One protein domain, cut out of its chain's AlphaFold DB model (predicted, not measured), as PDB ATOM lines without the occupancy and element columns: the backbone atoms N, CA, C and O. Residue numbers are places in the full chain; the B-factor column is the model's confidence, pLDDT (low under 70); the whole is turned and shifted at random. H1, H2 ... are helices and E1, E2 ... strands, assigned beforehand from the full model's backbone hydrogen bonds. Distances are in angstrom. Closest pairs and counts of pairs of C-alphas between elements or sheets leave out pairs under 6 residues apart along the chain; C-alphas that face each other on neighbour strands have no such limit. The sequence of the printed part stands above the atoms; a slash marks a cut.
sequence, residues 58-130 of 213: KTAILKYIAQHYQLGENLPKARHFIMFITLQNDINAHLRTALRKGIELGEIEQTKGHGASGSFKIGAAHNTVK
ATOM      1  N   LYS A  58      13.854  13.514 -13.084       90.00
ATOM      2  CA  LYS A  58      12.628  14.236 -13.462       90.00
ATOM      3  C   LYS A  58      11.357  13.411 -13.228       90.00
ATOM      4  O   LYS A  58      10.364  13.935 -12.740       90.00
ATOM      5  N   THR A  59      11.370  12.127 -13.584       89.62
ATOM      6  CA  THR A  59      10.201  11.245 -13.433       89.62
ATOM      7  C   THR A  59       9.903  10.924 -11.971       89.62
ATOM      8  O   THR A  59       8.736  10.830 -11.603       89.62
ATOM      9  N   ALA A  60      10.929  10.787 -11.130       89.38
ATOM     10  CA  ALA A  60      10.757  10.604  -9.693       89.38
ATOM     11  C   ALA A  60      10.224  11.878  -9.026       89.38
ATOM     12  O   ALA A  60       9.292  11.797  -8.232       89.38
ATOM     13  N   ILE A  61      10.747  13.046  -9.413       88.94
ATOM     14  CA  ILE A  61      10.240  14.354  -8.985       88.94
ATOM     15  C   ILE A  61       8.765  14.491  -9.374       88.94
ATOM     16  O   ILE A  61       7.936  14.808  -8.535       88.94
ATOM     17  N   LEU A  62       8.413  14.179 -10.621       87.88
ATOM     18  CA  LEU A  62       7.038  14.273 -11.105       87.88
ATOM     19  C   LEU A  62       6.069  13.401 -10.294       87.88
ATOM     20  O   LEU A  62       5.018  13.880  -9.877       87.88
ATOM     21  N   LYS A  63       6.445  12.142 -10.032       87.19
ATOM     22  CA  LYS A  63       5.656  11.218  -9.201       87.19
ATOM     23  C   LYS A  63       5.511  11.724  -7.767       87.19
ATOM     24  O   LYS A  63       4.414  11.685  -7.228       87.19
ATOM     25  N   TYR A  64       6.601  12.206  -7.173       87.19
ATOM     26  CA  TYR A  64       6.610  12.761  -5.819       87.19
ATOM     27  C   TYR A  64       5.668  13.963  -5.711       87.19
ATOM     28  O   TYR A  64       4.852  14.033  -4.796       87.19
ATOM     29  N   ILE A  65       5.728  14.882  -6.678       84.62
ATOM     30  CA  ILE A  65       4.889  16.078  -6.656       84.62
ATOM     31  C   ILE A  65       3.408  15.697  -6.803       84.62
ATOM     32  O   ILE A  65       2.587  16.165  -6.022       84.62
ATOM     33  N   ALA A  66       3.080  14.775  -7.713       81.38
ATOM     34  CA  ALA A  66       1.712  14.281  -7.894       81.38
ATOM     35  C   ALA A  66       1.139  13.554  -6.659       81.38
ATOM     36  O   ALA A  66      -0.076  13.482  -6.500       81.38
ATOM     37  N   GLN A  67       1.994  12.991  -5.797       83.00
ATOM     38  CA  GLN A  67       1.581  12.277  -4.583       83.00
ATOM     39  C   GLN A  67       1.428  13.184  -3.357       83.00
ATOM     40  O   GLN A  67       0.668  12.845  -2.453       83.00
ATOM     41  N   HIS A  68       2.168  14.292  -3.293       82.69
ATOM     42  CA  HIS A  68       2.272  15.106  -2.077       82.69
ATOM     43  C   HIS A  68       1.677  16.501  -2.189       82.69
ATOM     44  O   HIS A  68       1.448  17.132  -1.162       82.69
ATOM     45  N   TYR A  69       1.421  16.981  -3.404       81.44
ATOM     46  CA  TYR A  69       0.875  18.310  -3.624       81.44
ATOM     47  C   TYR A  69      -0.368  18.238  -4.500       81.44
ATOM     48  O   TYR A  69      -0.472  17.432  -5.423       81.44
ATOM     49  N   GLN A  70      -1.318  19.114  -4.201       77.69
ATOM     50  CA  GLN A  70      -2.526  19.299  -4.988       77.69
ATOM     51  C   GLN A  70      -2.181  20.251  -6.145       77.69
ATOM     52  O   GLN A  70      -2.057  21.461  -5.971       77.69
ATOM     53  N   LEU A  71      -1.899  19.677  -7.315       73.19
ATOM     54  CA  LEU A  71      -1.523  20.410  -8.526       73.19
ATOM     55  C   LEU A  71      -2.773  20.591  -9.395       73.19
ATOM     56  O   LEU A  71      -3.123  19.692 -10.157       73.19
ATOM     57  N   GLY A  72      -3.446  21.734  -9.258       64.44
ATOM     58  CA  GLY A  72      -4.709  22.022  -9.950       64.44
ATOM     59  C   GLY A  72      -5.929  21.418  -9.253       64.44
ATOM     60  O   GLY A  72      -5.784  20.770  -8.214       64.44
ATOM     61  N   GLU A  73      -7.121  21.677  -9.810       59.62
ATOM     62  CA  GLU A  73      -8.404  21.116  -9.366       59.62
ATOM     63  C   GLU A  73      -8.245  19.613  -9.144       59.62
ATOM     64  O   GLU A  73      -8.135  18.832 -10.084       59.62
ATOM     65  N   ASN A  74      -8.096  19.285  -7.862       50.94
ATOM     66  CA  ASN A  74      -7.875  17.994  -7.237       50.94
ATOM     67  C   ASN A  74      -7.777  16.829  -8.212       50.94
ATOM     68  O   ASN A  74      -8.807  16.448  -8.755       50.94
ATOM     69  N   LEU A  75      -6.582  16.214  -8.326       53.75
ATOM     70  CA  LEU A  75      -6.404  14.866  -8.876       53.75
ATOM     71  C   LEU A  75      -7.609  14.032  -8.434       53.75
ATOM     72  O   LEU A  75      -7.647  13.635  -7.259       53.75
ATOM     73  N   PRO A  76      -8.614  13.780  -9.296       51.34
ATOM     74  CA  PRO A  76      -9.669  12.910  -8.867       51.34
ATOM     75  C   PRO A  76      -8.941  11.590  -8.687       51.34
ATOM     76  O   PRO A  76      -8.369  11.031  -9.626       51.34
ATOM     77  N   LYS A  77      -8.928  11.099  -7.447       54.38
ATOM     78  CA  LYS A  77      -8.407   9.785  -7.053       54.38
ATOM     79  C   LYS A  77      -9.044   8.635  -7.861       54.38
ATOM     80  O   LYS A  77      -8.746   7.473  -7.613       54.38
ATOM     81  N   ALA A  78      -9.888   8.933  -8.847       50.81
ATOM     82  CA  ALA A  78     -10.576   8.019  -9.721       50.81
ATOM     83  C   ALA A  78     -10.450   8.434 -11.205       50.81
ATOM     84  O   ALA A  78     -11.103   9.346 -11.697       50.81
ATOM     85  N   ARG A  79      -9.658   7.642 -11.936       53.38
ATOM     86  CA  ARG A  79     -10.169   6.832 -13.057       53.38
ATOM     87  C   ARG A  79     -10.786   7.565 -14.266       53.38
ATOM     88  O   ARG A  79     -11.718   7.042 -14.867       53.38
ATOM     89  N   HIS A  80     -10.210   8.680 -14.716       58.28
ATOM     90  CA  HIS A  80     -10.356   9.106 -16.116       58.28
ATOM     91  C   HIS A  80      -8.976   9.247 -16.766       58.28
ATOM     92  O   HIS A  80      -8.266  10.233 -16.581       58.28
ATOM     93  N   PHE A  81      -8.567   8.213 -17.506       67.12
ATOM     94  CA  PHE A  81      -7.225   8.105 -18.095       67.12
ATOM     95  C   PHE A  81      -6.910   9.266 -19.052       67.12
ATOM     96  O   PHE A  81      -5.771   9.720 -19.115       67.12
ATOM     97  N   ILE A  82      -7.930   9.793 -19.736       71.06
ATOM     98  CA  ILE A  82      -7.786  10.912 -20.673       71.06
ATOM     99  C   ILE A  82      -7.470  12.225 -19.933       71.06
ATOM    100  O   ILE A  82      -6.502  12.887 -20.299       71.06
ATOM    101  N   MET A  83      -8.188  12.561 -18.849       64.06
ATOM    102  CA  MET A  83      -7.871  13.757 -18.041       64.06
ATOM    103  C   MET A  83      -6.538  13.629 -17.297       64.06
ATOM    104  O   MET A  83      -5.836  14.617 -17.102       64.06
ATOM    105  N   PHE A  84      -6.152  12.413 -16.905       67.25
ATOM    106  CA  PHE A  84      -4.856  12.194 -16.265       67.25
ATOM    107  C   PHE A  84      -3.689  12.517 -17.212       67.25
ATOM    108  O   PHE A  84      -2.695  13.100 -16.785       67.25
ATOM    109  N   ILE A  85      -3.805  12.189 -18.504       68.75
ATOM    110  CA  ILE A  85      -2.760  12.491 -19.496       68.75
ATOM    111  C   ILE A  85      -2.614  14.002 -19.713       68.75
ATOM    112  O   ILE A  85      -1.485  14.493 -19.777       68.75
ATOM    113  N   THR A  86      -3.720  14.743 -19.821       69.12
ATOM    114  CA  THR A  86      -3.680  16.192 -20.083       69.12
ATOM    115  C   THR A  86      -3.111  16.963 -18.897       69.12
ATOM    116  O   THR A  86      -2.132  17.686 -19.068       69.12
ATOM    117  N   LEU A  87      -3.600  16.705 -17.679       69.44
ATOM    118  CA  LEU A  87      -3.063  17.318 -16.456       69.44
ATOM    119  C   LEU A  87      -1.575  17.002 -16.268       69.44
ATOM    120  O   LEU A  87      -0.774  17.858 -15.878       69.44
ATOM    121  N   GLN A  88      -1.167  15.772 -16.596       75.69
ATOM    122  CA  GLN A  88       0.230  15.383 -16.486       75.69
ATOM    123  C   GLN A  88       1.130  16.173 -17.442       75.69
ATOM    124  O   GLN A  88       2.282  16.441 -17.086       75.69
ATOM    125  N   ASN A  89       0.628  16.551 -18.620       80.25
ATOM    126  CA  ASN A  89       1.372  17.342 -19.595       80.25
ATOM    127  C   ASN A  89       1.624  18.767 -19.105       80.25
ATOM    128  O   ASN A  89       2.760  19.234 -19.222       80.25
ATOM    129  N   ASP A  90       0.633  19.404 -18.485       82.50
ATOM    130  CA  ASP A  90       0.780  20.762 -17.959       82.50
ATOM    131  C   ASP A  90       1.812  20.795 -16.832       82.50
ATOM    132  O   ASP A  90       2.785  21.550 -16.890       82.50
ATOM    133  N   ILE A  91       1.703  19.887 -15.859       84.75
ATOM    134  CA  ILE A  91       2.683  19.763 -14.768       84.75
ATOM    135  C   ILE A  91       4.081  19.465 -15.328       84.75
ATOM    136  O   ILE A  91       5.087  20.017 -14.880       84.75
ATOM    137  N   ASN A  92       4.173  18.600 -16.337       88.75
ATOM    138  CA  ASN A  92       5.437  18.241 -16.968       88.75
ATOM    139  C   ASN A  92       6.069  19.436 -17.704       88.75
ATOM    140  O   ASN A  92       7.290  19.612 -17.644       88.75
ATOM    141  N   ALA A  93       5.275  20.281 -18.363       89.75
ATOM    142  CA  ALA A  93       5.755  21.503 -19.002       89.75
ATOM    143  C   ALA A  93       6.325  22.487 -17.969       89.75
ATOM    144  O   ALA A  93       7.469  22.933 -18.114       89.75
ATOM    145  N   HIS A  94       5.584  22.739 -16.887       88.88
ATOM    146  CA  HIS A  94       6.028  23.602 -15.791       88.88
ATOM    147  C   HIS A  94       7.292  23.059 -15.121       88.88
ATOM    148  O   HIS A  94       8.269  23.790 -14.950       88.88
ATOM    149  N   LEU A  95       7.334  21.753 -14.842       90.88
ATOM    150  CA  LEU A  95       8.497  21.097 -14.257       90.88
ATOM    151  C   LEU A  95       9.732  21.202 -15.164       90.88
ATOM    152  O   LEU A  95      10.826  21.476 -14.677       90.88
ATOM    153  N   ARG A  96       9.592  21.022 -16.485       92.75
ATOM    154  CA  ARG A  96      10.717  21.181 -17.429       92.75
ATOM    155  C   ARG A  96      11.280  22.596 -17.403       92.75
ATOM    156  O   ARG A  96      12.496  22.760 -17.453       92.75
ATOM    157  N   THR A  97      10.409  23.597 -17.353       92.81
ATOM    158  CA  THR A  97      10.815  25.004 -17.307       92.81
ATOM    159  C   THR A  97      11.483  25.340 -15.984       92.81
ATOM    160  O   THR A  97      12.549  25.947 -15.997       92.81
ATOM    161  N   ALA A  98      10.922  24.881 -14.865       91.44
ATOM    162  CA  ALA A  98      11.529  25.047 -13.553       91.44
ATOM    163  C   ALA A  98      12.921  24.410 -13.504       91.44
ATOM    164  O   ALA A  98      13.870  25.079 -13.131       91.44
ATOM    165  N   LEU A  99      13.075  23.163 -13.962       92.25
ATOM    166  CA  LEU A  99      14.367  22.473 -13.945       92.25
ATOM    167  C   LEU A  99      15.445  23.198 -14.760       92.25
ATOM    168  O   LEU A  99      16.562  23.327 -14.280       92.25
ATOM    169  N   ARG A 100      15.127  23.702 -15.961       93.38
ATOM    170  CA  ARG A 100      16.098  24.493 -16.742       93.38
ATOM    171  C   ARG A 100      16.517  25.756 -15.998       93.38
ATOM    172  O   ARG A 100      17.706  25.966 -15.799       93.38
ATOM    173  N   LYS A 101      15.537  26.515 -15.501       92.25
ATOM    174  CA  LYS A 101      15.788  27.737 -14.730       92.25
ATOM    175  C   LYS A 101      16.606  27.459 -13.471       92.25
ATOM    176  O   LYS A 101      17.529  28.194 -13.172       92.25
ATOM    177  N   GLY A 102      16.317  26.377 -12.753       90.38
ATOM    178  CA  GLY A 102      17.058  26.007 -11.550       90.38
ATOM    179  C   GLY A 102      18.517  25.623 -11.823       90.38
ATOM    180  O   GLY A 102      19.360  25.843 -10.958       90.38
ATOM    181  N   ILE A 103      18.820  25.070 -13.004       91.31
ATOM    182  CA  ILE A 103      20.199  24.787 -13.438       91.31
ATOM    183  C   ILE A 103      20.907  26.085 -13.827       91.31
ATOM    184  O   ILE A 103      22.040  26.300 -13.414       91.31
ATOM    185  N   GLU A 104      20.233  26.956 -14.583       91.25
ATOM    186  CA  GLU A 104      20.752  28.272 -14.986       91.25
ATOM    187  C   GLU A 104      21.050  29.165 -13.772       91.25
ATOM    188  O   GLU A 104      22.082  29.826 -13.730       91.25
ATOM    189  N   LEU A 105      20.181  29.134 -12.757       89.12
ATOM    190  CA  LEU A 105      20.348  29.857 -11.492       89.12
ATOM    191  C   LEU A 105      21.348  29.188 -10.533       89.12
ATOM    192  O   LEU A 105      21.696  29.773  -9.512       89.12
ATOM    193  N   GLY A 106      21.788  27.955 -10.809       88.12
ATOM    194  CA  GLY A 106      22.678  27.197  -9.922       88.12
ATOM    195  C   GLY A 106      22.032  26.714  -8.613       88.12
ATOM    196  O   GLY A 106      22.731  26.231  -7.721       88.12
ATOM    197  N   GLU A 107      20.704  26.802  -8.480       87.62
ATOM    198  CA  GLU A 107      19.963  26.267  -7.327       87.62
ATOM    199  C   GLU A 107      19.973  24.734  -7.296       87.62
ATOM    200  O   GLU A 107      19.948  24.117  -6.226       87.62
ATOM    201  N   ILE A 108      20.006  24.111  -8.476       89.38
ATOM    202  CA  ILE A 108      20.119  22.665  -8.658       89.38
ATOM    203  C   ILE A 108      21.240  22.344  -9.640       89.38
ATOM    204  O   ILE A 108      21.455  23.031 -10.631       89.38
ATOM    205  N   GLU A 109      21.931  21.242  -9.391       90.62
ATOM    206  CA  GLU A 109      22.974  20.727 -10.265       90.62
ATOM    207  C   GLU A 109      22.491  19.465 -10.975       90.62
ATOM    208  O   GLU A 109      21.908  18.550 -10.378       90.62
ATOM    209  N   GLN A 110      22.771  19.384 -12.272       92.56
ATOM    210  CA  GLN A 110      22.511  18.190 -13.059       92.56
ATOM    211  C   GLN A 110      23.605  17.146 -12.803       92.56
ATOM    212  O   GLN A 110      24.787  17.391 -13.012       92.56
ATOM    213  N   THR A 111      23.208  15.957 -12.348       91.62
ATOM    214  CA  THR A 111      24.125  14.819 -12.125       91.62
ATOM    215  C   THR A 111      24.255  13.924 -13.348       91.62
ATOM    216  O   THR A 111      25.298  13.316 -13.568       91.62
ATOM    217  N   LYS A 112      23.169  13.789 -14.115       91.50
ATOM    218  CA  LYS A 112      23.070  12.909 -15.280       91.50
ATOM    219  C   LYS A 112      22.179  13.548 -16.335       91.50
ATOM    220  O   LYS A 112      21.176  14.177 -15.985       91.50
ATOM    221  N   GLY A 113      22.487  13.276 -17.598       91.81
ATOM    222  CA  GLY A 113      21.740  13.779 -18.751       91.81
ATOM    223  C   GLY A 113      22.085  15.226 -19.099       91.81
ATOM    224  O   GLY A 113      23.038  15.785 -18.561       91.81
ATOM    225  N   HIS A 114      21.304  15.811 -20.009       88.56
ATOM    226  CA  HIS A 114      21.461  17.193 -20.457       88.56
ATOM    227  C   HIS A 114      20.111  17.927 -20.448       88.56
ATOM    228  O   HIS A 114      19.072  17.376 -20.834       88.56
ATOM    229  N   GLY A 115      20.118  19.176 -19.976       88.19
ATOM    230  CA  GLY A 115      18.927  20.015 -19.848       88.19
ATOM    231  C   GLY A 115      17.924  19.457 -18.832       88.19
ATOM    232  O   GLY A 115      18.294  18.858 -17.829       88.19
ATOM    233  N   ALA A 116      16.621  19.588 -19.102       88.06
ATOM    234  CA  ALA A 116      15.575  19.085 -18.201       88.06
ATOM    235  C   ALA A 116      15.429  17.546 -18.190       88.06
ATOM    236  O   ALA A 116      14.616  17.014 -17.435       88.06
ATOM    237  N   SER A 117      16.160  16.821 -19.044       88.50
ATOM    238  CA  SER A 117      16.140  15.357 -19.075       88.50
ATOM    239  C   SER A 117      17.308  14.830 -18.256       88.50
ATOM    240  O   SER A 117      18.449  14.827 -18.714       88.50
ATOM    241  N   GLY A 118      17.046  14.428 -17.015       92.00
ATOM    242  CA  GLY A 118      18.143  14.034 -16.150       92.00
ATOM    243  C   GLY A 118      17.782  13.742 -14.711       92.00
ATOM    244  O   GLY A 118      16.611  13.645 -14.331       92.00
ATOM    245  N   SER A 119      18.850  13.577 -13.937       90.44
ATOM    246  CA  SER A 119      18.818  13.491 -12.479       90.44
ATOM    247  C   SER A 119      19.436  14.745 -11.892       90.44
ATOM    248  O   SER A 119      20.518  15.155 -12.313       90.44
ATOM    249  N   PHE A 120      18.754  15.334 -10.920       92.00
ATOM    250  CA  PHE A 120      19.109  16.621 -10.338       92.00
ATOM    251  C   PHE A 120      19.413  16.442  -8.858       92.00
ATOM    252  O   PHE A 120      18.771  15.642  -8.182       92.00
ATOM    253  N   LYS A 121      20.402  17.177  -8.367       89.75
ATOM    254  CA  LYS A 121      20.727  17.324  -6.947       89.75
ATOM    255  C   LYS A 121      20.641  18.806  -6.590       89.75
ATOM    256  O   LYS A 121      20.643  19.654  -7.476       89.75
ATOM    257  N   ILE A 122      20.579  19.122  -5.307       86.62
ATOM    258  CA  ILE A 122      20.645  20.512  -4.844       86.62
ATOM    259  C   ILE A 122      22.031  21.067  -5.185       86.62
ATOM    260  O   ILE A 122      23.037  20.398  -4.929       86.62
ATOM    261  N   GLY A 123      22.068  22.253  -5.788       81.19
ATOM    262  CA  GLY A 123      23.302  22.937  -6.145       81.19
ATOM    263  C   GLY A 123      24.025  23.466  -4.912       81.19
ATOM    264  O   GLY A 123      23.416  23.701  -3.862       81.19
ATOM    265  N   ALA A 124      25.341  23.641  -5.022       68.38
ATOM    266  CA  ALA A 124      26.178  24.121  -3.923       68.38
ATOM    267  C   ALA A 124      25.676  25.442  -3.299       68.38
ATOM    268  O   ALA A 124      25.769  25.605  -2.083       68.38
ATOM    269  N   ALA A 125      25.055  26.324  -4.095       62.72
ATOM    270  CA  ALA A 125      24.512  27.612  -3.650       62.72
ATOM    271  C   ALA A 125      23.464  27.491  -2.526       62.72
ATOM    272  O   ALA A 125      23.359  28.376  -1.683       62.72
ATOM    273  N   HIS A 126      22.723  26.380  -2.472       56.06
ATOM    274  CA  HIS A 126      21.710  26.125  -1.442       56.06
ATOM    275  C   HIS A 126      22.168  25.121  -0.368       56.06
ATOM    276  O   HIS A 126      21.452  24.875   0.605       56.06
ATOM    277  N   ASN A 127      23.355  24.527  -0.539       54.66
ATOM    278  CA  ASN A 127      23.931  23.511   0.349       54.66
ATOM    279  C   ASN A 127      24.680  24.117   1.550       54.66
ATOM    280  O   ASN A 127      25.024  23.403   2.493       54.66
ATOM    281  N   THR A 128      24.887  25.436   1.550       49.88
ATOM    282  CA  THR A 128      25.570  26.176   2.623       49.88
ATOM    283  C   THR A 128      24.836  26.125   3.964       49.88
ATOM    284  O   THR A 128      25.450  26.385   4.993       49.88
ATOM    285  N   VAL A 129      23.561  25.718   3.995       53.00
ATOM    286  CA  VAL A 129      22.785  25.627   5.244       53.00
ATOM    287  C   VAL A 129      22.870  24.241   5.910       53.00
ATOM    288  O   VAL A 129      22.556  24.127   7.090       53.00
ATOM    289  N   LYS A 130      23.300  23.165   5.222       54.75
ATOM    290  CA  LYS A 130      23.232  21.798   5.800       54.75
ATOM    291  C   LYS A 130      24.386  20.836   5.502       54.75
ATOM    292  O   LYS A 130      24.215  19.631   5.690       54.75
TER     293      LYS A 130
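What this domain is: This is residues 58 to 130 of the 213 residues of the protein "H15 domain-containing protein" of Heterorhabditis bacteriophora (UniProt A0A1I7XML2). A small antiparallel hairpin, E1 and E2, packs on the last part of one long helix, H2, which makes the long axis; H1 slants across H2, its first residues beside E2. Residues 77 to 82 stick out at the other end. The 73 printed residues, mixed in class, have H1, H2, E1, E2 and H3 in chain order; the whole is loose, radius of gyration of the C-alphas 14.3 A, spanning 42 by 26 by 16 A.

Where its parts are: E1 is residues 108 to 114, E2 117 to 122. H2, residues 81 to 104, runs 34.6 A from (-7.225, 8.105, -18.095) to (20.752, 28.272, -14.986). H1 is residues 58 to 68, 15.4 A; H3 124 to 127.

How they stand to each other: In the hairpin, N 109 and O 121 are 2.8 A apart. The closest C-alphas of H2 and E1, Gly 102 and Ile 108, are 5.4 A apart; of H1 and E2, Lys 58 and Gly 118, 6.1 A. H1 and H2 only just touch, with 3 pairs of C-alphas within 8 A, closest Leu 62 and Asn 92, 7.3 A, at a steep tilt of 62 degrees. H3 is apart from both. In H1 and H2 every O i to N i+4 pair is within hydrogen-bond range; H3 is too short for one.

The domain as a whole: The C-alphas farthest apart, His 80 and Thr 128, are 44.0 A apart. The printed part has no cut. H1 to H2 is a long link. pLDDT is under 70 at residues 72 to 81, 83 to 87 and 124 to 130.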